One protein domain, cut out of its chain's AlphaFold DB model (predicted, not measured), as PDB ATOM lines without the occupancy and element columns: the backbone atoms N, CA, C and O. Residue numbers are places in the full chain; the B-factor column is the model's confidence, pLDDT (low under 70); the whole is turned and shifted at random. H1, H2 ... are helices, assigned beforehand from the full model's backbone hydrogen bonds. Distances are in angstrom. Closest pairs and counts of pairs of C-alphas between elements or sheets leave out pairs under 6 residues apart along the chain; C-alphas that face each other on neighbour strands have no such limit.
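What this domain is: This is residues 82 to 299 of the 338 residues of an uncharacterized protein of Candidatus Woesearchaeota archaeon (UniProt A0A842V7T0). This is a long, slender rod built on one long helix, H3, with a helical hairpin packed on it at each of two successive stretches: H1 and H2 over its first part, then H4 and H5 from partway along it. Two three-helix groups thus share H3 and follow each other along the rod, while residues 83 to 89 stick out near one end and residues 289 to 299 of H5 stick out at the other. The printed part has 218 residues with five named helices, H1 to H5 in order, and no named strand; the class is all helix. It is an up-and-down bundle, each helix running against the one before it in the chain. The whole is extended, with a radius of gyration of the C-alphas of 29.5 A and spans of 110 by 37 by 24 A.

How they stand to each other: H1, residues 88 to 124, and H2, residues 131 to 153, form a hairpin; they touch at a shallow tilt of 10 degrees, opposite ways, with Ala 109 and Arg 149 as the closest C-alphas, 6.0 A apart. H3, residues 161 to 217, is the hub, touching the four other helices. H2 and H3 form a hairpin at a shallow tilt of 29 degrees; their closest C-alphas, those of Arg 141 and Gly 178, are 5.0 A apart. With residues 168 to 189 alone, H3 touches H1, the same way at a shallow tilt of 28 degrees; the closest C-alphas, of Ala 119 and Ala 182, are 5.5 A apart. H4, residues 228 to 249, touches H3 at residues 184 to 202 of H3 alone, opposite ways at a shallow tilt of 26 degrees; the closest C-alphas, of Ala 187 and Ile 248, are 6.7 A apart. H5, residues 253 to 299, forms a hairpin with H4 at a shallow tilt of 20 degrees, and the closest C-alphas, of Met 244 and Ala 256, are 4.9 A apart. H5 touches H3 with residues 253 to 271 alone, the same way at 21 degrees, a shallow tilt; the C-alphas of Arg 183 and Met 253 are closest, at 6.5 A. H1 and H2 are each apart from H4 and H5. In H1, H2, H3 and H4 every O i to N i+4 pair is within hydrogen-bond range; in H5 41 of 43 are.

Where its parts are: H1 begins at C-alpha 88, (10.988, -54.699, -13.201), and measures 53.8 A from first to last C-alpha. H2 measures 32.4 A. H3, the longest, runs 82.5 A from C-alpha 161 at (3.763, -39.116, -21.775) to C-alpha 217. H4 measures 31.6 A. H5 measures 68.8 A and ends at C-alpha 299, (-73.260, -61.086, -80.627).

The domain as a whole: The two C-alphas farthest apart, those of Glu 86 and Val 299, are 110.8 A apart. The printed part has no cut. The link from H4 to H5 is tight, the other three are short, and there is no long link. The mean pLDDT of the printed part is 91.2, and residue 299 is the one printed residue under 70.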
ATOM      1  N   CYS A  82       2.078 -47.912  -9.754       93.75
ATOM      2  CA  CYS A  82       3.527 -48.008  -9.898       93.75
ATOM      3  C   CYS A  82       4.286 -46.707  -9.577       93.75
ATOM      4  O   CYS A  82       5.491 -46.775  -9.336       93.75
ATOM      5  N   GLY A  83       3.635 -45.535  -9.562       91.88
ATOM      6  CA  GLY A  83       4.268 -44.251  -9.224       91.88
ATOM      7  C   GLY A  83       5.563 -44.020 -10.007       91.88
ATOM      8  O   GLY A  83       5.571 -44.208 -11.222       91.88
ATOM      9  N   ASP A  84       6.651 -43.710  -9.295       91.62
ATOM     10  CA  ASP A  84       8.026 -43.618  -9.818       91.62
ATOM     11  C   ASP A  84       8.876 -44.865  -9.497       91.62
ATOM     12  O   ASP A  84      10.093 -44.854  -9.652       91.62
ATOM     13  N   ALA A  85       8.263 -45.967  -9.048       95.12
ATOM     14  CA  ALA A  85       9.005 -47.169  -8.680       95.12
ATOM     15  C   ALA A  85       9.727 -47.778  -9.897       95.12
ATOM     16  O   ALA A  85       9.137 -47.941 -10.967       95.12
ATOM     17  N   GLU A  86      10.996 -48.148  -9.713       94.06
ATOM     18  CA  GLU A  86      11.847 -48.778 -10.736       94.06
ATOM     19  C   GLU A  86      11.853 -50.314 -10.639       94.06
ATOM     20  O   GLU A  86      12.833 -50.976 -10.975       94.06
ATOM     21  N   THR A  87      10.767 -50.920 -10.153       96.75
ATOM     22  CA  THR A  87      10.656 -52.384 -10.151       96.75
ATOM     23  C   THR A  87      10.501 -52.900 -11.584       96.75
ATOM     24  O   THR A  87       9.850 -52.269 -12.419       96.75
ATOM     25  N   GLN A  88      11.067 -54.076 -11.873       96.06
ATOM     26  CA  GLN A  88      10.988 -54.699 -13.201       96.06
ATOM     27  C   GLN A  88       9.530 -54.892 -13.662       96.06
ATOM     28  O   GLN A  88       9.213 -54.684 -14.830       96.06
ATOM     29  N   GLU A  89       8.626 -55.222 -12.735       95.19
ATOM     30  CA  GLU A  89       7.188 -55.339 -13.006       95.19
ATOM     31  C   GLU A  89       6.571 -54.003 -13.443       95.19
ATOM     32  O   GLU A  89       5.841 -53.954 -14.434       95.19
ATOM     33  N   CYS A  90       6.900 -52.904 -12.760       95.19
ATOM     34  CA  CYS A  90       6.388 -51.579 -13.104       95.19
ATOM     35  C   CYS A  90       6.960 -51.045 -14.416       95.19
ATOM     36  O   CYS A  90       6.234 -50.417 -15.188       95.19
ATOM     37  N   GLN A  91       8.229 -51.332 -14.713       94.00
ATOM     38  CA  GLN A  91       8.821 -51.018 -16.014       94.00
ATOM     39  C   GLN A  91       8.095 -51.765 -17.140       94.00
ATOM     40  O   GLN A  91       7.664 -51.136 -18.106       94.00
ATOM     41  N   GLN A  92       7.852 -53.070 -16.978       95.06
ATOM     42  CA  GLN A  92       7.127 -53.860 -17.975       95.06
ATOM     43  C   GLN A  92       5.677 -53.388 -18.152       95.06
ATOM     44  O   GLN A  92       5.183 -53.325 -19.277       95.06
ATOM     45  N   LEU A  93       4.987 -53.026 -17.065       94.75
ATOM     46  CA  LEU A  93       3.632 -52.470 -17.135       94.75
ATOM     47  C   LEU A  93       3.595 -51.139 -17.891       94.75
ATOM     48  O   LEU A  93       2.687 -50.932 -18.694       94.75
ATOM     49  N   ARG A  94       4.577 -50.254 -17.672       93.38
ATOM     50  CA  ARG A  94       4.689 -48.981 -18.401       93.38
ATOM     51  C   ARG A  94       4.954 -49.202 -19.890       93.38
ATOM     52  O   ARG A  94       4.265 -48.580 -20.693       93.38
ATOM     53  N   LEU A  95       5.877 -50.098 -20.250       94.00
ATOM     54  CA  LEU A  95       6.164 -50.449 -21.650       94.00
ATOM     55  C   LEU A  95       4.921 -51.018 -22.340       94.00
ATOM     56  O   LEU A  95       4.436 -50.453 -23.315       94.00
ATOM     57  N   ASN A  96       4.299 -52.032 -21.733       93.31
ATOM     58  CA  ASN A  96       3.063 -52.611 -22.254       93.31
ATOM     59  C   ASN A  96       1.959 -51.550 -22.403       93.31
ATOM     60  O   ASN A  96       1.161 -51.605 -23.338       93.31
ATOM     61  N   ALA A  97       1.850 -50.592 -21.479       93.44
ATOM     62  CA  ALA A  97       0.862 -49.523 -21.576       93.44
ATOM     63  C   ALA A  97       1.140 -48.561 -22.741       93.44
ATOM     64  O   ALA A  97       0.183 -48.167 -23.412       93.44
ATOM     65  N   LYS A  98       2.411 -48.223 -23.009       94.75
ATOM     66  CA  LYS A  98       2.819 -47.421 -24.174       94.75
ATOM     67  C   LYS A  98       2.503 -48.145 -25.485       94.75
ATOM     68  O   LYS A  98       1.828 -47.565 -26.335       94.75
ATOM     69  N   ASP A  99       2.861 -49.423 -25.596       94.38
ATOM     70  CA  ASP A  99       2.560 -50.252 -26.771       94.38
ATOM     71  C   ASP A  99       1.059 -50.320 -27.062       94.38
ATOM     72  O   ASP A  99       0.607 -50.025 -28.171       94.38
ATOM     73  N   ASN A 100       0.256 -50.634 -26.039       92.06
ATOM     74  CA  ASN A 100      -1.201 -50.698 -26.178       92.06
ATOM     75  C   ASN A 100      -1.796 -49.333 -26.568       92.06
ATOM     76  O   ASN A 100      -2.761 -49.275 -27.334       92.06
ATOM     77  N   ALA A 101      -1.263 -48.231 -26.029       94.19
ATOM     78  CA  ALA A 101      -1.717 -46.887 -26.376       94.19
ATOM     79  C   ALA A 101      -1.403 -46.556 -27.842       94.19
ATOM     80  O   ALA A 101      -2.280 -46.056 -28.551       94.19
ATOM     81  N   ARG A 102      -0.195 -46.889 -28.309       95.81
ATOM     82  CA  ARG A 102       0.225 -46.709 -29.701       95.81
ATOM     83  C   ARG A 102      -0.649 -47.518 -30.657       95.81
ATOM     84  O   ARG A 102      -1.240 -46.941 -31.565       95.81
ATOM     85  N   GLU A 103      -0.818 -48.820 -30.414       93.88
ATOM     86  CA  GLU A 103      -1.669 -49.692 -31.240       93.88
ATOM     87  C   GLU A 103      -3.119 -49.181 -31.294       93.88
ATOM     88  O   GLU A 103      -3.745 -49.135 -32.358       93.88
ATOM     89  N   PHE A 104      -3.654 -48.730 -30.155       93.88
ATOM     90  CA  PHE A 104      -4.995 -48.157 -30.096       93.88
ATOM     91  C   PHE A 104      -5.129 -46.888 -30.950       93.88
ATOM     92  O   PHE A 104      -6.133 -46.738 -31.656       93.88
ATOM     93  N   LEU A 105      -4.150 -45.983 -30.884       95.56
ATOM     94  CA  LEU A 105      -4.142 -44.739 -31.657       95.56
ATOM     95  C   LEU A 105      -4.005 -45.010 -33.161       95.56
ATOM     96  O   LEU A 105      -4.758 -44.422 -33.936       95.56
ATOM     97  N   LEU A 106      -3.156 -45.959 -33.570       93.94
ATOM     98  CA  LEU A 106      -3.045 -46.395 -34.970       93.94
ATOM     99  C   LEU A 106      -4.366 -46.981 -35.479       93.94
ATOM    100  O   LEU A 106      -4.912 -46.519 -36.478       93.94
ATOM    101  N   SER A 107      -4.970 -47.900 -34.721       92.88
ATOM    102  CA  SER A 107      -6.284 -48.461 -35.065       92.88
ATOM    103  C   SER A 107      -7.386 -47.392 -35.117       92.88
ATOM    104  O   SER A 107      -8.365 -47.509 -35.863       92.88
ATOM    105  N   ALA A 108      -7.283 -46.337 -34.303       94.94
ATOM    106  CA  ALA A 108      -8.179 -45.193 -34.389       94.94
ATOM    107  C   ALA A 108      -7.968 -44.409 -35.689       94.94
ATOM    108  O   ALA A 108      -8.966 -44.167 -36.372       94.94
ATOM    109  N   ALA A 109      -6.724 -44.090 -36.051       93.06
ATOM    110  CA  ALA A 109      -6.382 -43.403 -37.294       93.06
ATOM    111  C   ALA A 109      -6.870 -44.176 -38.533       93.06
ATOM    112  O   ALA A 109      -7.585 -43.604 -39.354       93.06
ATOM    113  N   ASP A 110      -6.644 -45.492 -38.610       93.50
ATOM    114  CA  ASP A 110      -7.110 -46.331 -39.730       93.50
ATOM    115  C   ASP A 110      -8.629 -46.247 -39.942       93.50
ATOM    116  O   ASP A 110      -9.136 -46.164 -41.066       93.50
ATOM    117  N   ARG A 111      -9.399 -46.251 -38.845       94.81
ATOM    118  CA  ARG A 111     -10.861 -46.106 -38.914       94.81
ATOM    119  C   ARG A 111     -11.271 -44.724 -39.412       94.81
ATOM    120  O   ARG A 111     -12.263 -44.625 -40.134       94.81
ATOM    121  N   MET A 112     -10.552 -43.681 -39.007       95.00
ATOM    122  CA  MET A 112     -10.804 -42.303 -39.431       95.00
ATOM    123  C   MET A 112     -10.529 -42.140 -40.930       95.00
ATOM    124  O   MET A 112     -11.413 -41.677 -41.652       95.00
ATOM    125  N   LEU A 113      -9.379 -42.634 -41.401       90.62
ATOM    126  CA  LEU A 113      -9.003 -42.678 -42.819       90.62
ATOM    127  C   LEU A 113     -10.045 -43.434 -43.652       90.62
ATOM    128  O   LEU A 113     -10.510 -42.934 -44.671       90.62
ATOM    129  N   ASN A 114     -10.511 -44.595 -43.181       91.00
ATOM    130  CA  ASN A 114     -11.545 -45.375 -43.871       91.00
ATOM    131  C   ASN A 114     -12.875 -44.610 -44.015       91.00
ATOM    132  O   ASN A 114     -13.546 -44.711 -45.043       91.00
ATOM    133  N   ILE A 115     -13.282 -43.848 -42.993       92.69
ATOM    134  CA  ILE A 115     -14.511 -43.045 -43.058       92.69
ATOM    135  C   ILE A 115     -14.368 -41.915 -44.084       92.69
ATOM    136  O   ILE A 115     -15.301 -41.706 -44.861       92.69
ATOM    137  N   LEU A 116     -13.224 -41.226 -44.098       92.25
ATOM    138  CA  LEU A 116     -12.926 -40.167 -45.063       92.25
ATOM    139  C   LEU A 116     -12.877 -40.710 -46.497       92.25
ATOM    140  O   LEU A 116     -13.602 -40.213 -47.354       92.25
ATOM    141  N   ALA A 117     -12.155 -41.808 -46.729       89.94
ATOM    142  CA  ALA A 117     -12.076 -42.460 -48.038       89.94
ATOM    143  C   ALA A 117     -13.456 -42.914 -48.554       89.94
ATOM    144  O   ALA A 117     -13.781 -42.755 -49.726       89.94
ATOM    145  N   LYS A 118     -14.335 -43.415 -47.676       89.88
ATOM    146  CA  LYS A 118     -15.725 -43.736 -48.054       89.88
ATOM    147  C   LYS A 118     -16.570 -42.505 -48.364       89.88
ATOM    148  O   LYS A 118     -17.535 -42.613 -49.120       89.88
ATOM    149  N   ALA A 119     -16.296 -41.366 -47.730       92.81
ATOM    150  CA  ALA A 119     -16.954 -40.111 -48.083       92.81
ATOM    151  C   ALA A 119     -16.499 -39.648 -49.475       92.81
ATOM    152  O   ALA A 119     -17.354 -39.309 -50.292       92.81
ATOM    153  N   GLN A 120     -15.197 -39.756 -49.764       90.12
ATOM    154  CA  GLN A 120     -14.596 -39.487 -51.071       90.12
ATOM    155  C   GLN A 120     -15.198 -40.380 -52.165       90.12
ATOM    156  O   GLN A 120     -15.769 -39.856 -53.114       90.12
ATOM    157  N   GLU A 121     -15.225 -41.704 -51.982       90.19
ATOM    158  CA  GLU A 121     -15.831 -42.659 -52.932       90.19
ATOM    159  C   GLU A 121     -17.297 -42.305 -53.257       90.19
ATOM    160  O   GLU A 121     -17.745 -42.345 -54.406       90.19
ATOM    161  N   ARG A 122     -18.077 -41.918 -52.239       90.94
ATOM    162  CA  ARG A 122     -19.484 -41.526 -52.424       90.94
ATOM    163  C   ARG A 122     -19.632 -40.223 -53.196       90.94
ATOM    164  O   ARG A 122     -20.569 -40.104 -53.985       90.94
ATOM    165  N   LEU A 123     -18.754 -39.257 -52.944       92.94
ATOM    166  CA  LEU A 123     -18.707 -37.996 -53.674       92.94
ATOM    167  C   LEU A 123     -18.258 -38.217 -55.123       92.94
ATOM    168  O   LEU A 123     -18.862 -37.664 -56.042       92.94
ATOM    169  N   GLU A 124     -17.283 -39.093 -55.352       89.44
ATOM    170  CA  GLU A 124     -16.845 -39.504 -56.684       89.44
ATOM    171  C   GLU A 124     -17.968 -40.139 -57.504       89.44
ATOM    172  O   GLU A 124     -18.150 -39.789 -58.671       89.44
ATOM    173  N   ALA A 125     -18.773 -40.999 -56.885       88.94
ATOM    174  CA  ALA A 125     -19.929 -41.620 -57.526       88.94
ATOM    175  C   ALA A 125     -21.122 -40.662 -57.737       88.94
ATOM    176  O   ALA A 125     -22.108 -41.037 -58.374       88.94
ATOM    177  N   SER A 126     -21.070 -39.450 -57.179       92.81
ATOM    178  CA  SER A 126     -22.150 -38.463 -57.259       92.81
ATOM    179  C   SER A 126     -22.027 -37.539 -58.476       92.81
ATOM    180  O   SER A 126     -20.972 -37.418 -59.101       92.81
ATOM    181  N   SER A 127     -23.125 -36.851 -58.788       90.88
ATOM    182  CA  SER A 127     -23.202 -35.811 -59.819       90.88
ATOM    183  C   SER A 127     -23.037 -34.396 -59.247       90.88
ATOM    184  O   SER A 127     -23.648 -33.459 -59.771       90.88
ATOM    185  N   ALA A 128     -22.264 -34.243 -58.167       90.94
ATOM    186  CA  ALA A 128     -22.221 -32.990 -57.428       90.94
ATOM    187  C   ALA A 128     -21.599 -31.834 -58.201       90.94
ATOM    188  O   ALA A 128     -20.565 -31.986 -58.849       90.94
ATOM    189  N   LYS A 129     -22.228 -30.652 -58.121       91.00
ATOM    190  CA  LYS A 129     -21.762 -29.461 -58.860       91.00
ATOM    191  C   LYS A 129     -20.372 -28.998 -58.413       91.00
ATOM    192  O   LYS A 129     -19.547 -28.686 -59.260       91.00
ATOM    193  N   ASN A 130     -20.104 -29.008 -57.106       93.19
ATOM    194  CA  ASN A 130     -18.823 -28.589 -56.518       93.19
ATOM    195  C   ASN A 130     -17.974 -29.805 -56.118       93.19
ATOM    196  O   ASN A 130     -17.374 -29.838 -55.045       93.19
ATOM    197  N   LYS A 131     -17.999 -30.850 -56.945       94.31
ATOM    198  CA  LYS A 131     -17.348 -32.125 -56.644       94.31
ATOM    199  C   LYS A 131     -15.834 -31.983 -56.469       94.31
ATOM    200  O   LYS A 131     -15.301 -32.529 -55.518       94.31
ATOM    201  N   GLU A 132     -15.155 -31.258 -57.358       95.19
ATOM    202  CA  GLU A 132     -13.689 -31.115 -57.324       95.19
ATOM    203  C   GLU A 132     -13.197 -30.395 -56.062       95.19
ATOM    204  O   GLU A 132     -12.251 -30.850 -55.431       95.19
ATOM    205  N   GLU A 133     -13.881 -29.322 -55.659       95.69
ATOM    206  CA  GLU A 133     -13.589 -28.572 -54.429       95.69
ATOM    207  C   GLU A 133     -13.742 -29.462 -53.186       95.69
ATOM    208  O   GLU A 133     -12.822 -29.579 -52.387       95.69
ATOM    209  N   GLN A 134     -14.863 -30.182 -53.074       94.94
ATOM    210  CA  GLN A 134     -15.113 -31.073 -51.935       94.94
ATOM    211  C   GLN A 134     -14.163 -32.279 -51.891       94.94
ATOM    212  O   GLN A 134     -13.857 -32.782 -50.811       94.94
ATOM    213  N   LEU A 135     -13.703 -32.766 -53.051       92.69
ATOM    214  CA  LEU A 135     -12.673 -33.804 -53.108       92.69
ATOM    215  C   LEU A 135     -11.339 -33.268 -52.588       92.69
ATOM    216  O   LEU A 135     -10.719 -33.934 -51.767       92.69
ATOM    217  N   ALA A 136     -10.947 -32.056 -52.990       95.75
ATOM    218  CA  ALA A 136      -9.731 -31.421 -52.494       95.75
ATOM    219  C   ALA A 136      -9.775 -31.193 -50.973       95.75
ATOM    220  O   ALA A 136      -8.792 -31.474 -50.287       95.75
ATOM    221  N   ASP A 137     -10.920 -30.760 -50.434       95.69
ATOM    222  CA  ASP A 137     -11.105 -30.614 -48.988       95.69
ATOM    223  C   ASP A 137     -10.964 -31.965 -48.267       95.69
ATOM    224  O   ASP A 137     -10.274 -32.065 -47.254       95.69
ATOM    225  N   LEU A 138     -11.576 -33.038 -48.784       93.38
ATOM    226  CA  LEU A 138     -11.431 -34.379 -48.207       93.38
ATOM    227  C   LEU A 138      -9.997 -34.915 -48.298       93.38
ATOM    228  O   LEU A 138      -9.538 -35.532 -47.335       93.38
ATOM    229  N   ASP A 139      -9.298 -34.665 -49.405       93.19
ATOM    230  CA  ASP A 139      -7.894 -35.036 -49.593       93.19
ATOM    231  C   ASP A 139      -6.989 -34.301 -48.591       93.19
ATOM    232  O   ASP A 139      -6.107 -34.917 -47.985       93.19
ATOM    233  N   GLU A 140      -7.246 -33.011 -48.331       96.25
ATOM    234  CA  GLU A 140      -6.561 -32.256 -47.274       96.25
ATOM    235  C   GLU A 140      -6.787 -32.914 -45.903       96.25
ATOM    236  O   GLU A 140      -5.835 -33.166 -45.162       96.25
ATOM    237  N   ARG A 141      -8.037 -33.264 -45.566       97.56
ATOM    238  CA  ARG A 141      -8.351 -33.912 -44.277       97.56
ATOM    239  C   ARG A 141      -7.758 -35.313 -44.159       97.56
ATOM    240  O   ARG A 141      -7.355 -35.705 -43.063       97.56
ATOM    241  N   LEU A 142      -7.689 -36.073 -45.252       92.56
ATOM    242  CA  LEU A 142      -6.985 -37.356 -45.297       92.56
ATOM    243  C   LEU A 142      -5.499 -37.166 -44.998       92.56
ATOM    244  O   LEU A 142      -4.966 -37.869 -44.141       92.56
ATOM    245  N   ALA A 143      -4.857 -36.181 -45.630       94.31
ATOM    246  CA  ALA A 143      -3.453 -35.865 -45.392       94.31
ATOM    247  C   ALA A 143      -3.187 -35.438 -43.936       94.31
ATOM    248  O   ALA A 143      -2.195 -35.871 -43.352       94.31
ATOM    249  N   GLU A 144      -4.077 -34.654 -43.315       96.69
ATOM    250  CA  GLU A 144      -3.965 -34.278 -41.895       96.69
ATOM    251  C   GLU A 144      -4.030 -35.502 -40.960       96.69
ATOM    252  O   GLU A 144      -3.240 -35.610 -40.018       96.69
ATOM    253  N   VAL A 145      -4.951 -36.443 -41.208       95.38
ATOM    254  CA  VAL A 145      -5.064 -37.675 -40.406       95.38
ATOM    255  C   VAL A 145      -3.875 -38.609 -40.649       95.38
ATOM    256  O   VAL A 145      -3.375 -39.205 -39.694       95.38
ATOM    257  N   GLU A 146      -3.382 -38.710 -41.886       93.00
ATOM    258  CA  GLU A 146      -2.188 -39.498 -42.219       93.00
ATOM    259  C   GLU A 146      -0.935 -38.913 -41.549       93.00
ATOM    260  O   GLU A 146      -0.139 -39.648 -40.970       93.00
ATOM    261  N   ALA A 147      -0.786 -37.585 -41.526       95.06
ATOM    262  CA  ALA A 147       0.307 -36.926 -40.813       95.06
ATOM    263  C   ALA A 147       0.251 -37.200 -39.299       95.06
ATOM    264  O   ALA A 147       1.272 -37.518 -38.685       95.06
ATOM    265  N   ALA A 148      -0.944 -37.151 -38.697       97.44
ATOM    266  CA  ALA A 148      -1.133 -37.525 -37.295       97.44
ATOM    267  C   ALA A 148      -0.809 -39.008 -37.044       97.44
ATOM    268  O   ALA A 148      -0.235 -39.352 -36.010       97.44
ATOM    269  N   ARG A 149      -1.138 -39.891 -37.994       94.94
ATOM    270  CA  ARG A 149      -0.778 -41.312 -37.946       94.94
ATOM    271  C   ARG A 149       0.739 -41.506 -37.970       94.94
ATOM    272  O   ARG A 149       1.243 -42.237 -37.126       94.94
ATOM    273  N   VAL A 150       1.463 -40.821 -38.858       96.38
ATOM    274  CA  VAL A 150       2.937 -40.882 -38.927       96.38
ATOM    275  C   VAL A 150       3.575 -40.447 -37.603       96.38
ATOM    276  O   VAL A 150       4.501 -41.101 -37.127       96.38
ATOM    277  N   LEU A 151       3.042 -39.405 -36.953       97.25
ATOM    278  CA  LEU A 151       3.486 -38.981 -35.617       97.25
ATOM    279  C   LEU A 151       3.300 -40.094 -34.565       97.25
ATOM    280  O   LEU A 151       4.179 -40.321 -33.739       97.25
ATOM    281  N   ILE A 152       2.185 -40.830 -34.611       96.94
ATOM    282  CA  ILE A 152       1.931 -41.976 -33.719       96.94
ATOM    283  C   ILE A 152       2.876 -43.145 -34.040       96.94
ATOM    284  O   ILE A 152       3.335 -43.842 -33.133       96.94
ATOM    285  N   GLU A 153       3.180 -43.379 -35.317       96.00
ATOM    286  CA  GLU A 153       4.124 -44.418 -35.738       96.00
ATOM    287  C   GLU A 153       5.547 -44.134 -35.251       96.00
ATOM    288  O   GLU A 153       6.253 -45.094 -34.939       96.00
ATOM    289  N   SER A 154       5.939 -42.860 -35.117       97.56
ATOM    290  CA  SER A 154       7.235 -42.475 -34.544       97.56
ATOM    291  C   SER A 154       7.339 -42.624 -33.024       97.56
ATOM    292  O   SER A 154       8.445 -42.529 -32.505       97.56
ATOM    293  N   LEU A 155       6.231 -42.876 -32.317       97.06
ATOM    294  CA  LEU A 155       6.274 -43.145 -30.880       97.06
ATOM    295  C   LEU A 155       6.891 -44.525 -30.615       97.06
ATOM    296  O   LEU A 155       6.511 -45.523 -31.233       97.06
ATOM    297  N   ASP A 156       7.800 -44.574 -29.655       96.50
ATOM    298  CA  ASP A 156       8.558 -45.748 -29.232       96.50
ATOM    299  C   ASP A 156       8.555 -45.911 -27.698       96.50
ATOM    300  O   ASP A 156       7.841 -45.220 -26.961       96.50
ATOM    301  N   ASP A 157       9.347 -46.865 -27.204       94.12
ATOM    302  CA  ASP A 157       9.467 -47.164 -25.775       94.12
ATOM    303  C   ASP A 157      10.093 -46.015 -24.970       94.12
ATOM    304  O   ASP A 157       9.830 -45.885 -23.766       94.12
ATOM    305  N   GLU A 158      10.886 -45.160 -25.619       95.88
ATOM    306  CA  GLU A 158      11.554 -44.008 -25.008       95.88
ATOM    307  C   GLU A 158      10.644 -42.773 -24.968       95.88
ATOM    308  O   GLU A 158      10.813 -41.910 -24.105       95.88
ATOM    309  N   SER A 159       9.605 -42.747 -25.806       96.56
ATOM    310  CA  SER A 159       8.665 -41.633 -25.917       96.56
ATOM    311  C   SER A 159       7.963 -41.310 -24.593       96.56
ATOM    312  O   SER A 159       7.483 -42.177 -23.852       96.56
ATOM    313  N   THR A 160       7.904 -40.026 -24.281       96.00
ATOM    314  CA  THR A 160       7.350 -39.427 -23.069       96.00
ATOM    315  C   THR A 160       5.823 -39.416 -23.075       96.00
ATOM    316  O   THR A 160       5.157 -39.567 -24.099       96.00
ATOM    317  N   ARG A 161       5.223 -39.218 -21.896       94.00
ATOM    318  CA  ARG A 161       3.763 -39.116 -21.775       94.00
ATOM    319  C   ARG A 161       3.220 -37.918 -22.556       94.00
ATOM    320  O   ARG A 161       2.114 -37.991 -23.088       94.00
ATOM    321  N   GLU A 162       3.980 -36.835 -22.581       96.38
ATOM    322  CA  GLU A 162       3.675 -35.586 -23.264       96.38
ATOM    323  C   GLU A 162       3.589 -35.805 -24.782       96.38
ATOM    324  O   GLU A 162       2.605 -35.387 -25.387       96.38
ATOM    325  N   GLU A 163       4.512 -36.571 -25.374       97.00
ATOM    326  CA  GLU A 163       4.485 -36.922 -26.805       97.00
ATOM    327  C   GLU A 163       3.251 -37.763 -27.174       97.00
ATOM    328  O   GLU A 163       2.573 -37.488 -28.165       97.00
ATOM    329  N   PHE A 164       2.870 -38.738 -26.337       96.38
ATOM    330  CA  PHE A 164       1.617 -39.485 -26.535       96.38
ATOM    331  C   PHE A 164       0.373 -38.586 -26.426       96.38
ATOM    332  O   PHE A 164      -0.619 -38.798 -27.136       96.38
ATOM    333  N   GLN A 165       0.386 -37.603 -25.519       96.81
ATOM    334  CA  GLN A 165      -0.712 -36.646 -25.362       96.81
ATOM    335  C   GLN A 165      -0.828 -35.721 -26.572       96.81
ATOM    336  O   GLN A 165      -1.940 -35.544 -27.075       96.81
ATOM    337  N   GLU A 166       0.295 -35.201 -27.057       97.69
ATOM    338  CA  GLU A 166       0.368 -34.380 -28.261       97.69
ATOM    339  C   GLU A 166      -0.128 -35.160 -29.481       97.69
ATOM    340  O   GLU A 166      -1.066 -34.722 -30.142       97.69
ATOM    341  N   ALA A 167       0.376 -36.377 -29.709       97.69
ATOM    342  CA  ALA A 167      -0.075 -37.222 -30.814       97.69
ATOM    343  C   ALA A 167      -1.583 -37.521 -30.754       97.69
ATOM    344  O   ALA A 167      -2.290 -37.469 -31.765       97.69
ATOM    345  N   THR A 168      -2.111 -37.768 -29.551       97.12
ATOM    346  CA  THR A 168      -3.552 -37.959 -29.342       97.12
ATOM    347  C   THR A 168      -4.347 -36.690 -29.655       97.12
ATOM    348  O   THR A 168      -5.441 -36.776 -30.222       97.12
ATOM    349  N   GLN A 169      -3.847 -35.520 -29.254       98.12
ATOM    350  CA  GLN A 169      -4.500 -34.241 -29.505       98.12
ATOM    351  C   GLN A 169      -4.502 -33.911 -31.000       98.12
ATOM    352  O   GLN A 169      -5.575 -33.650 -31.543       98.12
ATOM    353  N   THR A 170      -3.360 -34.047 -31.675       97.25
ATOM    354  CA  THR A 170      -3.228 -33.850 -33.124       97.25
ATOM    355  C   THR A 170      -4.185 -34.761 -33.894       97.25
ATOM    356  O   THR A 170      -4.941 -34.286 -34.743       97.25
ATOM    357  N   LEU A 171      -4.262 -36.053 -33.538       97.81
ATOM    358  CA  LEU A 171      -5.212 -36.978 -34.165       97.81
ATOM    359  C   LEU A 171      -6.674 -36.560 -33.927       97.81
ATOM    360  O   LEU A 171      -7.503 -36.646 -34.833       97.81
ATOM    361  N   ARG A 172      -7.020 -36.106 -32.714       98.12
ATOM    362  CA  ARG A 172      -8.386 -35.652 -32.389       98.12
ATOM    363  C   ARG A 172      -8.781 -34.397 -33.153       98.12
ATOM    364  O   ARG A 172      -9.925 -34.313 -33.595       98.12
ATOM    365  N   GLU A 173      -7.874 -33.438 -33.279       97.81
ATOM    366  CA  GLU A 173      -8.115 -32.186 -33.994       97.81
ATOM    367  C   GLU A 173      -8.288 -32.438 -35.496       97.81
ATOM    368  O   GLU A 173      -9.309 -32.025 -36.056       97.81
ATOM    369  N   ALA A 174      -7.378 -33.206 -36.109       97.06
ATOM    370  CA  ALA A 174      -7.494 -33.646 -37.502       97.06
ATOM    371  C   ALA A 174      -8.818 -34.392 -37.738       97.06
ATOM    372  O   ALA A 174      -9.579 -34.085 -38.659       97.06
ATOM    373  N   TRP A 175      -9.167 -35.318 -36.838       98.12
ATOM    374  CA  TRP A 175     -10.414 -36.064 -36.944       98.12
ATOM    375  C   TRP A 175     -11.659 -35.201 -36.777       98.12
ATOM    376  O   TRP A 175     -12.650 -35.442 -37.460       98.12
ATOM    377  N   SER A 176     -11.660 -34.221 -35.872       96.38
ATOM    378  CA  SER A 176     -12.829 -33.364 -35.669       96.38
ATOM    379  C   SER A 176     -13.192 -32.629 -36.957       96.38
ATOM    380  O   SER A 176     -14.356 -32.661 -37.358       96.38
ATOM    381  N   LYS A 177     -12.186 -32.056 -37.631       96.12
ATOM    382  CA  LYS A 177     -12.348 -31.377 -38.923       96.12
ATOM    383  C   LYS A 177     -12.755 -32.356 -40.020       96.12
ATOM    384  O   LYS A 177     -13.786 -32.172 -40.662       96.12
ATOM    385  N   GLY A 178     -12.013 -33.456 -40.178       96.19
ATOM    386  CA  GLY A 178     -12.308 -34.468 -41.195       96.19
ATOM    387  C   GLY A 178     -13.700 -35.085 -41.044       96.19
ATOM    388  O   GLY A 178     -14.409 -35.313 -42.020       96.19
ATOM    389  N   LYS A 179     -14.151 -35.310 -39.810       95.69
ATOM    390  CA  LYS A 179     -15.487 -35.833 -39.518       95.69
ATOM    391  C   LYS A 179     -16.595 -34.861 -39.911       95.69
ATOM    392  O   LYS A 179     -17.656 -35.317 -40.342       95.69
ATOM    393  N   GLU A 180     -16.402 -33.568 -39.684       93.44
ATOM    394  CA  GLU A 180     -17.365 -32.542 -40.078       93.44
ATOM    395  C   GLU A 180     -17.465 -32.462 -41.603       93.44
ATOM    396  O   GLU A 180     -18.571 -32.571 -42.140       93.44
ATOM    397  N   GLU A 181     -16.322 -32.451 -42.293       94.56
ATOM    398  CA  GLU A 181     -16.265 -32.429 -43.758       94.56
ATOM    399  C   GLU A 181     -16.886 -33.686 -44.383       94.56
ATOM    400  O   GLU A 181     -17.760 -33.605 -45.246       94.56
ATOM    401  N   ALA A 182     -16.549 -34.873 -43.868       94.06
ATOM    402  CA  ALA A 182     -17.144 -36.130 -44.317       94.06
ATOM    403  C   ALA A 182     -18.670 -36.143 -44.155       94.06
ATOM    404  O   ALA A 182     -19.392 -36.652 -45.016       94.06
ATOM    405  N   ARG A 183     -19.188 -35.597 -43.047       92.12
ATOM    406  CA  ARG A 183     -20.636 -35.506 -42.809       92.12
ATOM    407  C   ARG A 183     -21.299 -34.530 -43.767       92.12
ATOM    408  O   ARG A 183     -22.319 -34.890 -44.347       92.12
ATOM    409  N   SER A 184     -20.710 -33.348 -43.928       91.75
ATOM    410  CA  SER A 184     -21.157 -32.318 -44.863       91.75
ATOM    411  C   SER A 184     -21.230 -32.871 -46.285       91.75
ATOM    412  O   SER A 184     -22.297 -32.864 -46.900       91.75
ATOM    413  N   THR A 185     -20.145 -33.482 -46.759       92.75
ATOM    414  CA  THR A 185     -20.064 -34.115 -48.078       92.75
ATOM    415  C   THR A 185     -21.121 -35.204 -48.255       92.75
ATOM    416  O   THR A 185     -21.896 -35.173 -49.212       92.75
ATOM    417  N   VAL A 186     -21.238 -36.149 -47.312       91.62
ATOM    418  CA  VAL A 186     -22.251 -37.216 -47.397       91.62
ATOM    419  C   VAL A 186     -23.667 -36.642 -47.427       91.62
ATOM    420  O   VAL A 186     -24.512 -37.165 -48.156       91.62
ATOM    421  N   ALA A 187     -23.943 -35.583 -46.668       89.31
ATOM    422  CA  ALA A 187     -25.251 -34.949 -46.650       89.31
ATOM    423  C   ALA A 187     -25.565 -34.232 -47.974       89.31
ATOM    424  O   ALA A 187     -26.665 -34.399 -48.501       89.31
ATOM    425  N   LYS A 188     -24.593 -33.524 -48.564       90.38
ATOM    426  CA  LYS A 188     -24.726 -32.886 -49.887       90.38
ATOM    427  C   LYS A 188     -24.968 -33.916 -50.997       90.38
ATOM    428  O   LYS A 188     -25.905 -33.767 -51.778       90.38
ATOM    429  N   VAL A 189     -24.206 -35.014 -51.012       92.62
ATOM    430  CA  VAL A 189     -24.433 -36.138 -51.943       92.62
ATOM    431  C   VAL A 189     -25.838 -36.716 -51.763       92.62
ATOM    432  O   VAL A 189     -26.521 -37.061 -52.730       92.62
ATOM    433  N   ALA A 190     -26.297 -36.820 -50.516       88.94
ATOM    434  CA  ALA A 190     -27.626 -37.324 -50.233       88.94
ATOM    435  C   ALA A 190     -28.723 -36.369 -50.731       88.94
ATOM    436  O   ALA A 190     -29.642 -36.834 -51.405       88.94
ATOM    437  N   ARG A 191     -28.596 -35.056 -50.491       89.88
ATOM    438  CA  ARG A 191     -29.484 -34.013 -51.040       89.88
ATOM    439  C   ARG A 191     -29.685 -34.192 -52.540       89.88
ATOM    440  O   ARG A 191     -30.821 -34.243 -53.000       89.88
ATOM    441  N   GLU A 192     -28.607 -34.347 -53.301       91.75
ATOM    442  CA  GLU A 192     -28.711 -34.515 -54.754       91.75
ATOM    443  C   GLU A 192     -29.403 -35.814 -55.155       91.75
ATOM    444  O   GLU A 192     -30.279 -35.818 -56.021       91.75
ATOM    445  N   ARG A 193     -29.055 -36.921 -54.491       89.69
ATOM    446  CA  ARG A 193     -29.679 -38.221 -54.746       89.69
ATOM    447  C   ARG A 193     -31.184 -38.184 -54.493       89.69
ATOM    448  O   ARG A 193     -31.946 -38.735 -55.287       89.69
ATOM    449  N   TYR A 194     -31.608 -37.570 -53.392       88.38
ATOM    450  CA  TYR A 194     -33.018 -37.497 -53.025       88.38
ATOM    451  C   TYR A 194     -33.781 -36.457 -53.845       88.38
ATOM    452  O   TYR A 194     -34.899 -36.747 -54.251       88.38
ATOM    453  N   GLY A 195     -33.151 -35.348 -54.240       89.50
ATOM    454  CA  GLY A 195     -33.710 -34.461 -55.265       89.50
ATOM    455  C   GLY A 195     -33.909 -35.176 -56.609       89.50
ATOM    456  O   GLY A 195     -34.901 -34.959 -57.299       89.50
ATOM    457  N   GLY A 196     -33.010 -36.094 -56.977       89.06
ATOM    458  CA  GLY A 196     -33.200 -36.977 -58.131       89.06
ATOM    459  C   GLY A 196     -34.357 -37.968 -57.957       89.06
ATOM    460  O   GLY A 196     -35.072 -38.252 -58.918       89.06
ATOM    461  N   ALA A 197     -34.560 -38.487 -56.745       87.44
ATOM    462  CA  ALA A 197     -35.681 -39.368 -56.431       87.44
ATOM    463  C   ALA A 197     -37.028 -38.631 -56.478       87.44
ATOM    464  O   ALA A 197     -37.961 -39.163 -57.073       87.44
ATOM    465  N   LEU A 198     -37.097 -37.405 -55.950       90.94
ATOM    466  CA  LEU A 198     -38.276 -36.543 -56.038       90.94
ATOM    467  C   LEU A 198     -38.659 -36.276 -57.500       90.94
ATOM    468  O   LEU A 198     -39.765 -36.601 -57.911       90.94
ATOM    469  N   LYS A 199     -37.698 -35.877 -58.345       92.75
ATOM    470  CA  LYS A 199     -37.925 -35.727 -59.798       92.75
ATOM    471  C   LYS A 199     -38.441 -36.996 -60.477       92.75
ATOM    472  O   LYS A 199     -39.102 -36.936 -61.512       92.75
ATOM    473  N   ASN A 200     -38.076 -38.171 -59.966       88.19
ATOM    474  CA  ASN A 200     -38.600 -39.430 -60.489       88.19
ATOM    475  C   ASN A 200     -40.036 -39.690 -60.017       88.19
ATOM    476  O   ASN A 200     -40.792 -40.264 -60.797       88.19
ATOM    477  N   LEU A 201     -40.410 -39.271 -58.802       88.31
ATOM    478  CA  LEU A 201     -41.795 -39.298 -58.322       88.31
ATOM    479  C   LEU A 201     -42.680 -38.342 -59.133       88.31
ATOM    480  O   LEU A 201     -43.693 -38.789 -59.653       88.31
ATOM    481  N   GLU A 202     -42.241 -37.108 -59.392       89.31
ATOM    482  CA  GLU A 202     -42.954 -36.154 -60.267       89.31
ATOM    483  C   GLU A 202     -43.186 -36.730 -61.680       89.31
ATOM    484  O   GLU A 202     -44.266 -36.654 -62.269       89.31
ATOM    485  N   LYS A 203     -42.167 -37.382 -62.263       90.25
ATOM    486  CA  LYS A 203     -42.315 -38.071 -63.561       90.25
ATOM    487  C   LYS A 203     -43.310 -39.225 -63.495       90.25
ATOM    488  O   LYS A 203     -43.953 -39.537 -64.501       90.25
ATOM    489  N   LEU A 204     -43.370 -39.908 -62.359       87.69
ATOM    490  CA  LEU A 204     -44.254 -41.040 -62.129       87.69
ATOM    491  C   LEU A 204     -45.703 -40.573 -62.000       87.69
ATOM    492  O   LEU A 204     -46.556 -41.164 -62.656       87.69
ATOM    493  N   GLU A 205     -45.937 -39.477 -61.279       88.62
ATOM    494  CA  GLU A 205     -47.211 -38.756 -61.221       88.62
ATOM    495  C   GLU A 205     -47.681 -38.375 -62.630       88.62
ATOM    496  O   GLU A 205     -48.721 -38.842 -63.091       88.62
ATOM    497  N   ALA A 206     -46.841 -37.671 -63.398       90.69
ATOM    498  CA  ALA A 206     -47.171 -37.278 -64.769       90.69
ATOM    499  C   ALA A 206     -47.416 -38.482 -65.702       90.69
ATOM    500  O   ALA A 206     -48.152 -38.396 -66.690       90.69
ATOM    501  N   THR A 207     -46.766 -39.619 -65.437       85.56
ATOM    502  CA  THR A 207     -47.004 -40.865 -66.181       85.56
ATOM    503  C   THR A 207     -48.339 -41.489 -65.791       85.56
ATOM    504  O   THR A 207     -49.055 -41.977 -66.668       85.56
ATOM    505  N   LEU A 208     -48.679 -41.466 -64.503       87.50
ATOM    506  CA  LEU A 208     -49.943 -41.959 -63.981       87.50
ATOM    507  C   LEU A 208     -51.117 -41.127 -64.511       87.50
ATOM    508  O   LEU A 208     -52.089 -41.705 -64.987       87.50
ATOM    509  N   ASP A 209     -50.982 -39.803 -64.571       90.12
ATOM    510  CA  ASP A 209     -51.958 -38.908 -65.205       90.12
ATOM    511  C   ASP A 209     -52.234 -39.276 -66.658       90.12
ATOM    512  O   ASP A 209     -53.382 -39.470 -67.066       90.12
ATOM    513  N   LYS A 210     -51.168 -39.433 -67.451       88.00
ATOM    514  CA  LYS A 210     -51.284 -39.853 -68.853       88.00
ATOM    515  C   LYS A 210     -51.952 -41.219 -68.969       88.00
ATOM    516  O   LYS A 210     -52.690 -41.458 -69.925       88.00
ATOM    517  N   PHE A 211     -51.683 -42.121 -68.031       84.19
ATOM    518  CA  PHE A 211     -52.290 -43.444 -68.014       84.19
ATOM    519  C   PHE A 211     -53.788 -43.376 -67.695       84.19
ATOM    520  O   PHE A 211     -54.586 -43.906 -68.467       84.19
ATOM    521  N   MET A 212     -54.181 -42.660 -66.639       86.88
ATOM    522  CA  MET A 212     -55.587 -42.438 -66.284       86.88
ATOM    523  C   MET A 212     -56.351 -41.730 -67.405       86.88
ATOM    524  O   MET A 212     -57.476 -42.108 -67.724       86.88
ATOM    525  N   GLN A 213     -55.735 -40.746 -68.066       90.00
ATOM    526  CA  GLN A 213     -56.333 -40.067 -69.216       90.00
ATOM    527  C   GLN A 213     -56.609 -41.042 -70.366       90.00
ATOM    528  O   GLN A 213     -57.711 -41.047 -70.910       90.00
ATOM    529  N   ARG A 214     -55.640 -41.897 -70.719       82.38
ATOM    530  CA  ARG A 214     -55.826 -42.923 -71.758       82.38
ATOM    531  C   ARG A 214     -56.903 -43.931 -71.378       82.38
ATOM    532  O   ARG A 214     -57.703 -44.291 -72.235       82.38
ATOM    533  N   ALA A 215     -56.943 -44.353 -70.116       83.94
ATOM    534  CA  ALA A 215     -57.970 -45.257 -69.616       83.94
ATOM    535  C   ALA A 215     -59.375 -44.644 -69.765       83.94
ATOM    536  O   ALA A 215     -60.255 -45.291 -70.328       83.94
ATOM    537  N   ARG A 216     -59.555 -43.362 -69.409       89.75
ATOM    538  CA  ARG A 216     -60.810 -42.623 -69.654       89.75
ATOM    539  C   ARG A 216     -61.175 -42.575 -71.135       89.75
ATOM    540  O   ARG A 216     -62.323 -42.811 -71.488       89.75
ATOM    541  N   THR A 217     -60.211 -42.286 -72.016       86.94
ATOM    542  CA  THR A 217     -60.449 -42.259 -73.472       86.94
ATOM    543  C   THR A 217     -60.838 -43.633 -74.024       86.94
ATOM    544  O   THR A 217     -61.609 -43.707 -74.975       86.94
ATOM    545  N   ALA A 218     -60.355 -44.712 -73.409       84.50
ATOM    546  CA  ALA A 218     -60.747 -46.081 -73.730       84.50
ATOM    547  C   ALA A 218     -62.102 -46.497 -73.116       84.50
ATOM    548  O   ALA A 218     -62.507 -47.646 -73.272       84.50
ATOM    549  N   GLY A 219     -62.799 -45.594 -72.416       87.19
ATOM    550  CA  GLY A 219     -64.085 -45.874 -71.773       87.19
ATOM    551  C   GLY A 219     -63.984 -46.619 -70.438       87.19
ATOM    552  O   GLY A 219     -65.005 -47.082 -69.937       87.19
ATOM    553  N   LEU A 220     -62.787 -46.741 -69.851       87.56
ATOM    554  CA  LEU A 220     -62.609 -47.323 -68.517       87.56
ATOM    555  C   LEU A 220     -63.039 -46.321 -67.442       87.56
ATOM    556  O   LEU A 220     -62.647 -45.147 -67.483       87.56
ATOM    557  N   ASN A 221     -63.802 -46.793 -66.452       89.31
ATOM    558  CA  ASN A 221     -64.151 -45.980 -65.297       89.31
ATOM    559  C   ASN A 221     -62.986 -45.926 -64.301       89.31
ATOM    560  O   ASN A 221     -62.794 -46.840 -63.511       89.31
ATOM    561  N   VAL A 222     -62.227 -44.833 -64.325       91.69
ATOM    562  CA  VAL A 222     -61.128 -44.588 -63.375       91.69
ATOM    563  C   VAL A 222     -61.545 -43.713 -62.188       91.69
ATOM    564  O   VAL A 222     -60.674 -43.192 -61.501       91.69
ATOM    565  N   SER A 223     -62.846 -43.471 -61.972       92.31
ATOM    566  CA  SER A 223     -63.314 -42.639 -60.848       92.31
ATOM    567  C   SER A 223     -62.956 -43.217 -59.486       92.31
ATOM    568  O   SER A 223     -62.818 -42.462 -58.532       92.31
ATOM    569  N   ASP A 224     -62.822 -44.539 -59.417       90.81
ATOM    570  CA  ASP A 224     -62.676 -45.279 -58.163       90.81
ATOM    571  C   ASP A 224     -61.206 -45.468 -57.766       90.81
ATOM    572  O   ASP A 224     -60.912 -46.038 -56.719       90.81
ATOM    573  N   ILE A 225     -60.277 -44.995 -58.603       90.31
ATOM    574  CA  ILE A 225     -58.848 -45.011 -58.304       90.31
ATOM    575  C   ILE A 225     -58.539 -43.766 -57.488       90.31
ATOM    576  O   ILE A 225     -58.454 -42.658 -58.026       90.31
ATOM    577  N   ASP A 226     -58.377 -43.970 -56.185       91.06
ATOM    578  CA  ASP A 226     -57.929 -42.930 -55.277       91.06
ATOM    579  C   ASP A 226     -56.421 -42.706 -55.443       91.06
ATOM    580  O   ASP A 226     -55.622 -43.644 -55.443       91.06
ATOM    581  N   ARG A 227     -56.036 -41.444 -55.625       93.19
ATOM    582  CA  ARG A 227     -54.636 -41.012 -55.723       93.19
ATOM    583  C   ARG A 227     -54.232 -40.117 -54.554       93.19
ATOM    584  O   ARG A 227     -53.087 -39.683 -54.494       93.19
ATOM    585  N   THR A 228     -55.154 -39.844 -53.637       93.12
ATOM    586  CA  THR A 228     -54.944 -38.903 -52.535       93.12
ATOM    587  C   THR A 228     -53.725 -39.297 -51.707       93.12
ATOM    588  O   THR A 228     -52.866 -38.453 -51.480       93.12
ATOM    589  N   ASP A 229     -53.580 -40.585 -51.384       90.38
ATOM    590  CA  ASP A 229     -52.452 -41.094 -50.595       90.38
ATOM    591  C   ASP A 229     -51.104 -40.936 -51.321       90.38
ATOM    592  O   ASP A 229     -50.090 -40.595 -50.711       90.38
ATOM    593  N   PHE A 230     -51.074 -41.128 -52.646       92.38
ATOM    594  CA  PHE A 230     -49.863 -40.897 -53.436       92.38
ATOM    595  C   PHE A 230     -49.501 -39.409 -53.495       92.38
ATOM    596  O   PHE A 230     -48.335 -39.065 -53.297       92.38
ATOM    597  N   ASP A 231     -50.482 -38.545 -53.757       91.62
ATOM    598  CA  ASP A 231     -50.275 -37.098 -53.859       91.62
ATOM    599  C   ASP A 231     -49.820 -36.527 -52.500       91.62
ATOM    600  O   ASP A 231     -48.862 -35.755 -52.440       91.62
ATOM    601  N   GLU A 232     -50.425 -36.979 -51.396       92.50
ATOM    602  CA  GLU A 232     -49.998 -36.642 -50.033       92.50
ATOM    603  C   GLU A 232     -48.569 -37.129 -49.762       92.50
ATOM    604  O   GLU A 232     -47.729 -36.353 -49.306       92.50
ATOM    605  N   ALA A 233     -48.240 -38.375 -50.121       89.81
ATOM    606  CA  ALA A 233     -46.894 -38.907 -49.932       89.81
ATOM    607  C   ALA A 233     -45.830 -38.135 -50.733       89.81
ATOM    608  O   ALA A 233     -44.695 -38.010 -50.268       89.81
ATOM    609  N   VAL A 234     -46.156 -37.607 -51.919       91.94
ATOM    610  CA  VAL A 234     -45.241 -36.744 -52.690       91.94
ATOM    611  C   VAL A 234     -44.984 -35.432 -51.949       91.94
ATOM    612  O   VAL A 234     -43.818 -35.091 -51.751       91.94
ATOM    613  N   VAL A 235     -46.031 -34.758 -51.462       94.25
ATOM    614  CA  VAL A 235     -45.899 -33.520 -50.669       94.25
ATOM    615  C   VAL A 235     -45.068 -33.761 -49.406       94.25
ATOM    616  O   VAL A 235     -44.150 -33.003 -49.103       94.25
ATOM    617  N   GLU A 236     -45.298 -34.870 -48.700       91.31
ATOM    618  CA  GLU A 236     -44.503 -35.217 -47.518       91.31
ATOM    619  C   GLU A 236     -43.020 -35.475 -47.846       91.31
ATOM    620  O   GLU A 236     -42.141 -35.207 -47.019       91.31
ATOM    621  N   VAL A 237     -42.711 -36.013 -49.033       92.44
ATOM    622  CA  VAL A 237     -41.323 -36.155 -49.504       92.44
ATOM    623  C   VAL A 237     -40.699 -34.786 -49.768       92.44
ATOM    624  O   VAL A 237     -39.543 -34.588 -49.386       92.44
ATOM    625  N   GLU A 238     -41.427 -33.870 -50.407       92.50
ATOM    626  CA  GLU A 238     -40.975 -32.499 -50.675       92.50
ATOM    627  C   GLU A 238     -40.651 -31.764 -49.373       92.50
ATOM    628  O   GLU A 238     -39.507 -31.347 -49.172       92.50
ATOM    629  N   ASP A 239     -41.602 -31.733 -48.439       92.25
ATOM    630  CA  ASP A 239     -41.439 -31.094 -47.133       92.25
ATOM    631  C   ASP A 239     -40.245 -31.679 -46.365       92.25
ATOM    632  O   ASP A 239     -39.406 -30.954 -45.819       92.25
ATOM    633  N   ALA A 240     -40.111 -33.009 -46.346       92.31
ATOM    634  CA  ALA A 240     -39.000 -33.665 -45.663       92.31
ATOM    635  C   ALA A 240     -37.642 -33.348 -46.319       92.31
ATOM    636  O   ALA A 240     -36.632 -33.221 -45.615       92.31
ATOM    637  N   ILE A 241     -37.591 -33.210 -47.650       92.19
ATOM    638  CA  ILE A 241     -36.382 -32.797 -48.374       92.19
ATOM    639  C   ILE A 241     -36.029 -31.345 -48.041       92.19
ATOM    640  O   ILE A 241     -34.854 -31.062 -47.795       92.19
ATOM    641  N   ASP A 242     -37.006 -30.449 -47.973       93.25
ATOM    642  CA  ASP A 242     -36.780 -29.038 -47.656       93.25
ATOM    643  C   ASP A 242     -36.298 -28.843 -46.217       93.25
ATOM    644  O   ASP A 242     -35.296 -28.160 -45.980       93.25
ATOM    645  N   VAL A 243     -36.914 -29.533 -45.253       93.81
ATOM    646  CA  VAL A 243     -36.458 -29.529 -43.854       93.81
ATOM    647  C   VAL A 243     -35.045 -30.112 -43.742       93.81
ATOM    648  O   VAL A 243     -34.182 -29.546 -43.064       93.81
ATOM    649  N   MET A 244     -34.765 -31.227 -44.427       93.88
ATOM    650  CA  MET A 244     -33.420 -31.803 -44.492       93.88
ATOM    651  C   MET A 244     -32.412 -30.800 -45.063       93.88
ATOM    652  O   MET A 244     -31.316 -30.661 -44.518       93.88
ATOM    653  N   ASN A 245     -32.766 -30.094 -46.139       91.31
ATOM    654  CA  ASN A 245     -31.898 -29.105 -46.766       91.31
ATOM    655  C   ASN A 245     -31.594 -27.945 -45.824       91.31
ATOM    656  O   ASN A 245     -30.420 -27.597 -45.699       91.31
ATOM    657  N   GLY A 246     -32.598 -27.449 -45.095       92.62
ATOM    658  CA  GLY A 246     -32.415 -26.429 -44.065       92.62
ATOM    659  C   GLY A 246     -31.409 -26.845 -42.988       92.62
ATOM    660  O   GLY A 246     -30.537 -26.058 -42.625       92.62
ATOM    661  N   TYR A 247     -31.448 -28.100 -42.523       93.81
ATOM    662  CA  TYR A 247     -30.451 -28.600 -41.566       93.81
ATOM    663  C   TYR A 247     -29.046 -28.720 -42.158       93.81
ATOM    664  O   TYR A 247     -28.072 -28.417 -41.471       93.81
ATOM    665  N   ILE A 248     -28.924 -29.156 -43.413       90.06
ATOM    666  CA  ILE A 248     -27.625 -29.239 -44.094       90.06
ATOM    667  C   ILE A 248     -27.015 -27.843 -44.244       90.06
ATOM    668  O   ILE A 248     -25.838 -27.668 -43.939       90.06
ATOM    669  N   ASP A 249     -27.809 -26.853 -44.659       90.25
ATOM    670  CA  ASP A 249     -27.342 -25.474 -44.837       90.25
ATOM    671  C   ASP A 249     -26.985 -24.811 -43.497       90.25
ATOM    672  O   ASP A 249     -26.053 -24.014 -43.428       90.25
ATOM    673  N   ALA A 250     -27.663 -25.194 -42.410       92.62
ATOM    674  CA  ALA A 250     -27.338 -24.764 -41.051       92.62
ATOM    675  C   ALA A 250     -26.136 -25.503 -40.420       92.62
ATOM    676  O   ALA A 250     -25.772 -25.207 -39.283       92.62
ATOM    677  N   GLY A 251     -25.543 -26.491 -41.102       88.31
ATOM    678  CA  GLY A 251     -24.469 -27.322 -40.544       88.31
ATOM    679  C   GLY A 251     -24.934 -28.364 -39.512       88.31
ATOM    680  O   GLY A 251     -24.114 -29.083 -38.937       88.31
ATOM    681  N   ASP A 252     -26.241 -28.515 -39.280       92.25
ATOM    682  CA  ASP A 252     -26.804 -29.463 -38.312       92.25
ATOM    683  C   ASP A 252     -26.942 -30.871 -38.910       92.25
ATOM    684  O   ASP A 252     -28.023 -31.408 -39.178       92.25
ATOM    685  N   MET A 253     -25.791 -31.515 -39.091       88.31
ATOM    686  CA  MET A 253     -25.696 -32.832 -39.725       88.31
ATOM    687  C   MET A 253     -26.404 -33.943 -38.936       88.31
ATOM    688  O   MET A 253     -26.729 -34.994 -39.493       88.31
ATOM    689  N   LYS A 254     -26.638 -33.749 -37.631       89.12
ATOM    690  CA  LYS A 254     -27.343 -34.735 -36.804       89.12
ATOM    691  C   LYS A 254     -28.827 -34.756 -37.159       89.12
ATOM    692  O   LYS A 254     -29.366 -35.841 -37.382       89.12
ATOM    693  N   ASN A 255     -29.458 -33.587 -37.223       90.94
ATOM    694  CA  ASN A 255     -30.868 -33.479 -37.584       90.94
ATOM    695  C   ASN A 255     -31.083 -33.743 -39.080       90.94
ATOM    696  O   ASN A 255     -32.011 -34.473 -39.432       90.94
ATOM    697  N   ALA A 256     -30.155 -33.318 -39.946       90.31
ATOM    698  CA  ALA A 256     -30.166 -33.694 -41.362       90.31
ATOM    699  C   ALA A 256     -30.186 -35.222 -41.553       90.31
ATOM    700  O   ALA A 256     -30.980 -35.743 -42.332       90.31
ATOM    701  N   ALA A 257     -29.369 -35.970 -40.800       87.12
ATOM    702  CA  ALA A 257     -29.347 -37.431 -40.877       87.12
ATOM    703  C   ALA A 257     -30.653 -38.094 -40.398       87.12
ATOM    704  O   ALA A 257     -31.002 -39.173 -40.881       87.12
ATOM    705  N   GLN A 258     -31.375 -37.479 -39.458       90.38
ATOM    706  CA  GLN A 258     -32.690 -37.965 -39.031       90.38
ATOM    707  C   GLN A 258     -33.741 -37.735 -40.120       90.38
ATOM    708  O   GLN A 258     -34.463 -38.667 -40.471       90.38
ATOM    709  N   GLN A 259     -33.769 -36.533 -40.699       91.38
ATOM    710  CA  GLN A 259     -34.680 -36.189 -41.792       91.38
ATOM    711  C   GLN A 259     -34.425 -37.021 -43.043       91.38
ATOM    712  O   GLN A 259     -35.358 -37.512 -43.668       91.38
ATOM    713  N   LEU A 260     -33.161 -37.325 -43.332       89.19
ATOM    714  CA  LEU A 260     -32.785 -38.231 -44.410       89.19
ATOM    715  C   LEU A 260     -33.494 -39.588 -44.327       89.19
ATOM    716  O   LEU A 260     -33.869 -40.185 -45.339       89.19
ATOM    717  N   GLN A 261     -33.652 -40.101 -43.107       89.88
ATOM    718  CA  GLN A 261     -34.332 -41.365 -42.883       89.88
ATOM    719  C   GLN A 261     -35.847 -41.233 -43.078       89.88
ATOM    720  O   GLN A 261     -36.464 -42.184 -43.559       89.88
ATOM    721  N   GLN A 262     -36.426 -40.072 -42.759       90.31
ATOM    722  CA  GLN A 262     -37.830 -39.763 -43.041       90.31
ATOM    723  C   GLN A 262     -38.067 -39.683 -44.550       90.31
ATOM    724  O   GLN A 262     -38.865 -40.467 -45.057       90.31
ATOM    725  N   VAL A 263     -37.277 -38.888 -45.282       90.75
ATOM    726  CA  VAL A 263     -37.307 -38.800 -46.756       90.75
ATOM    727  C   VAL A 263     -37.259 -40.193 -47.389       90.75
ATOM    728  O   VAL A 263     -38.069 -40.540 -48.246       90.75
ATOM    729  N   LYS A 264     -36.339 -41.047 -46.929       90.19
ATOM    730  CA  LYS A 264     -36.214 -42.420 -47.432       90.19
ATOM    731  C   LYS A 264     -37.468 -43.270 -47.199       90.19
ATOM    732  O   LYS A 264     -37.776 -44.123 -48.033       90.19
ATOM    733  N   ASN A 265     -38.126 -43.117 -46.053       90.31
ATOM    734  CA  ASN A 265     -39.345 -43.857 -45.743       90.31
ATOM    735  C   ASN A 265     -40.523 -43.340 -46.573       90.31
ATOM    736  O   ASN A 265     -41.163 -44.156 -47.226       90.31
ATOM    737  N   ARG A 266     -40.697 -42.018 -46.670       90.31
ATOM    738  CA  ARG A 266     -41.754 -41.386 -47.472       90.31
ATOM    739  C   ARG A 266     -41.648 -41.717 -48.960       90.31
ATOM    740  O   ARG A 266     -42.620 -42.130 -49.574       90.31
ATOM    741  N   ILE A 267     -40.439 -41.713 -49.531       90.12
ATOM    742  CA  ILE A 267     -40.227 -42.166 -50.921       90.12
ATOM    743  C   ILE A 267     -40.627 -43.634 -51.105       90.12
ATOM    744  O   ILE A 267     -41.097 -44.027 -52.172       90.12
ATOM    745  N   ARG A 268     -40.399 -44.478 -50.089       90.12
ATOM    746  CA  ARG A 268     -40.804 -45.886 -50.153       90.12
ATOM    747  C   ARG A 268     -42.326 -46.023 -50.100       90.12
ATOM    748  O   ARG A 268     -42.832 -46.872 -50.824       90.12
ATOM    749  N   GLU A 269     -42.994 -45.229 -49.269       88.88
ATOM    750  CA  GLU A 269     -44.457 -45.159 -49.159       88.88
ATOM    751  C   GLU A 269     -45.066 -44.707 -50.491       88.88
ATOM    752  O   GLU A 269     -45.761 -45.500 -51.114       88.88
ATOM    753  N   ALA A 270     -44.642 -43.564 -51.044       89.62
ATOM    754  CA  ALA A 270     -45.095 -43.086 -52.358       89.62
ATOM    755  C   ALA A 270     -44.877 -44.119 -53.484       89.62
ATOM    756  O   ALA A 270     -45.711 -44.317 -54.369       89.62
ATOM    757  N   ALA A 271     -43.744 -44.830 -53.463       86.88
ATOM    758  CA  ALA A 271     -43.479 -45.903 -54.422       86.88
ATOM    759  C   ALA A 271     -44.344 -47.160 -54.195       86.88
ATOM    760  O   ALA A 271     -44.477 -47.966 -55.122       86.88
ATOM    761  N   GLY A 272     -44.854 -47.363 -52.979       88.06
ATOM    762  CA  GLY A 272     -45.862 -48.360 -52.628       88.06
ATOM    763  C   GLY A 272     -47.206 -48.008 -53.249       88.06
ATOM    764  O   GLY A 272     -47.693 -48.794 -54.057       88.06
ATOM    765  N   GLU A 273     -47.691 -46.789 -53.015       90.00
ATOM    766  CA  GLU A 273     -48.977 -46.301 -53.540       90.00
ATOM    767  C   GLU A 273     -49.075 -46.425 -55.063       90.00
ATOM    768  O   GLU A 273     -50.048 -46.925 -55.622       90.00
ATOM    769  N   VAL A 274     -47.999 -46.093 -55.782       87.81
ATOM    770  CA  VAL A 274     -47.984 -46.247 -57.246       87.81
ATOM    771  C   VAL A 274     -48.146 -47.704 -57.681       87.81
ATOM    772  O   VAL A 274     -48.668 -47.976 -58.767       87.81
ATOM    773  N   ARG A 275     -47.647 -48.664 -56.896       88.12
ATOM    774  CA  ARG A 275     -47.836 -50.085 -57.214       88.12
ATOM    775  C   ARG A 275     -49.284 -50.490 -57.005       88.12
ATOM    776  O   ARG A 275     -49.797 -51.176 -57.881       88.12
ATOM    777  N   GLU A 276     -49.911 -50.032 -55.929       91.12
ATOM    778  CA  GLU A 276     -51.318 -50.311 -55.625       91.12
ATOM    779  C   GLU A 276     -52.232 -49.727 -56.706       91.12
ATOM    780  O   GLU A 276     -53.016 -50.452 -57.315       91.12
ATOM    781  N   ILE A 277     -52.015 -48.467 -57.089       88.19
ATOM    782  CA  ILE A 277     -52.753 -47.825 -58.184       88.19
ATOM    783  C   ILE A 277     -52.582 -48.596 -59.505       88.19
ATOM    784  O   ILE A 277     -53.531 -48.785 -60.269       88.19
ATOM    785  N   ARG A 278     -51.367 -49.076 -59.807       85.44
ATOM    786  CA  ARG A 278     -51.120 -49.894 -61.009       85.44
ATOM    787  C   ARG A 278     -51.827 -51.246 -60.964       85.44
ATOM    788  O   ARG A 278     -52.169 -51.761 -62.029       85.44
ATOM    789  N   GLU A 279     -51.983 -51.831 -59.784       88.69
ATOM    790  CA  GLU A 279     -52.702 -53.088 -59.583       88.69
ATOM    791  C   GLU A 279     -54.203 -52.886 -59.806       88.69
ATOM    792  O   GLU A 279     -54.761 -53.547 -60.681       88.69
ATOM    793  N   GLN A 280     -54.802 -51.864 -59.187       88.12
ATOM    794  CA  GLN A 280     -56.204 -51.476 -59.403       88.12
ATOM    795  C   GLN A 280     -56.510 -51.204 -60.885       88.12
ATOM    796  O   GLN A 280     -57.461 -51.733 -61.458       88.12
ATOM    797  N   LEU A 281     -55.648 -50.432 -61.559       83.00
ATOM    798  CA  LEU A 281     -55.780 -50.159 -62.994       83.00
ATOM    799  C   LEU A 281     -55.713 -51.430 -63.848       83.00
ATOM    800  O   LEU A 281     -56.363 -51.527 -64.894       83.00
ATOM    801  N   ARG A 282     -54.889 -52.400 -63.445       86.31
ATOM    802  CA  ARG A 282     -54.767 -53.674 -64.152       86.31
ATOM    803  C   ARG A 282     -56.025 -54.517 -63.972       86.31
ATOM    804  O   ARG A 282     -56.466 -55.097 -64.962       86.31
ATOM    805  N   GLU A 283     -56.580 -54.571 -62.767       88.75
ATOM    806  CA  GLU A 283     -57.832 -55.273 -62.469       88.75
ATOM    807  C   GLU A 283     -58.988 -54.694 -63.292       88.75
ATOM    808  O   GLU A 283     -59.587 -55.416 -64.089       88.75
ATOM    809  N   GLN A 284     -59.188 -53.372 -63.257       85.69
ATOM    810  CA  GLN A 284     -60.216 -52.699 -64.063       85.69
ATOM    811  C   GLN A 284     -60.042 -52.947 -65.569       85.69
ATOM    812  O   GLN A 284     -61.006 -53.184 -66.301       85.69
ATOM    813  N   SER A 285     -58.799 -52.935 -66.062       81.00
ATOM    814  CA  SER A 285     -58.528 -53.245 -67.468       81.00
ATOM    815  C   SER A 285     -58.830 -54.705 -67.822       81.00
ATOM    816  O   SER A 285     -59.170 -54.977 -68.977       81.00
ATOM    817  N   GLN A 286     -58.654 -55.649 -66.896       88.94
ATOM    818  CA  GLN A 286     -58.986 -57.057 -67.115       88.94
ATOM    819  C   GLN A 286     -60.500 -57.271 -67.105       88.94
ATOM    820  O   GLN A 286     -61.007 -57.956 -67.994       88.94
ATOM    821  N   GLU A 287     -61.217 -56.636 -66.180       85.62
ATOM    822  CA  GLU A 287     -62.679 -56.671 -66.119       85.62
ATOM    823  C   GLU A 287     -63.310 -56.126 -67.401       85.62
ATOM    824  O   GLU A 287     -64.133 -56.800 -68.021       85.62
ATOM    825  N   ALA A 288     -62.856 -54.962 -67.874       80.50
ATOM    826  CA  ALA A 288     -63.357 -54.370 -69.110       80.50
ATOM    827  C   ALA A 288     -63.115 -55.261 -70.340       80.50
ATOM    828  O   ALA A 288     -63.992 -55.400 -71.191       80.50
ATOM    829  N   ARG A 289     -61.949 -55.921 -70.424       82.06
ATOM    830  CA  ARG A 289     -61.675 -56.908 -71.485       82.06
ATOM    831  C   ARG A 289     -62.571 -58.138 -71.371       82.06
ATOM    832  O   ARG A 289     -63.007 -58.659 -72.392       82.06
ATOM    833  N   GLY A 290     -62.845 -58.595 -70.151       83.94
ATOM    834  CA  GLY A 290     -63.769 -59.698 -69.897       83.94
ATOM    835  C   GLY A 290     -65.196 -59.372 -70.339       83.94
ATOM    836  O   GLY A 290     -65.837 -60.204 -70.974       83.94
ATOM    837  N   LEU A 291     -65.672 -58.156 -70.060       77.25
ATOM    838  CA  LEU A 291     -66.985 -57.679 -70.504       77.25
ATOM    839  C   LEU A 291     -67.067 -57.548 -72.028       77.25
ATOM    840  O   LEU A 291     -68.049 -57.990 -72.614       77.25
ATOM    841  N   LEU A 292     -66.026 -57.013 -72.676       72.19
ATOM    842  CA  LEU A 292     -65.963 -56.932 -74.140       72.19
ATOM    843  C   LEU A 292     -66.003 -58.313 -74.797       72.19
ATOM    844  O   LEU A 292     -66.720 -58.495 -75.773       72.19
ATOM    845  N   ARG A 293     -65.273 -59.288 -74.244       83.44
ATOM    846  CA  ARG A 293     -65.291 -60.664 -74.750       83.44
ATOM    847  C   ARG A 293     -66.675 -61.300 -74.613       83.44
ATOM    848  O   ARG A 293     -67.164 -61.854 -75.582       83.44
ATOM    849  N   LYS A 294     -67.334 -61.153 -73.456       78.62
ATOM    850  CA  LYS A 294     -68.710 -61.645 -73.260       78.62
ATOM    851  C   LYS A 294     -69.704 -61.002 -74.229       78.62
ATOM    852  O   LYS A 294     -70.527 -61.705 -74.791       78.62
ATOM    853  N   ALA A 295     -69.602 -59.690 -74.447       71.81
ATOM    854  CA  ALA A 295     -70.454 -58.993 -75.408       71.81
ATOM    855  C   ALA A 295     -70.205 -59.464 -76.851       71.81
ATOM    856  O   ALA A 295     -71.140 -59.517 -77.639       71.81
ATOM    857  N   GLN A 296     -68.965 -59.814 -77.202       72.25
ATOM    858  CA  GLN A 296     -68.641 -60.382 -78.511       72.25
ATOM    859  C   GLN A 296     -69.199 -61.805 -78.667       72.25
ATOM    860  O   GLN A 296     -69.819 -62.089 -79.687       72.25
ATOM    861  N   ASP A 297     -69.051 -62.652 -77.644       77.94
ATOM    862  CA  ASP A 297     -69.599 -64.015 -77.632       77.94
ATOM    863  C   ASP A 297     -71.148 -64.005 -77.703       77.94
ATOM    864  O   ASP A 297     -71.742 -64.861 -78.352       77.94
ATOM    865  N   GLU A 298     -71.819 -63.024 -77.081       71.50
ATOM    866  CA  GLU A 298     -73.281 -62.844 -77.174       71.50
ATOM    867  C   GLU A 298     -73.740 -62.364 -78.564       71.50
ATOM    868  O   GLU A 298     -74.806 -62.766 -79.017       71.50
ATOM    869  N   VAL A 299     -72.944 -61.542 -79.259       69.31
ATOM    870  CA  VAL A 299     -73.260 -61.086 -80.627       69.31
ATOM    871  C   VAL A 299     -73.047 -62.203 -81.653       69.31
ATOM    872  O   VAL A 299     -73.859 -62.345 -82.559       69.31
TER     873      VAL A 299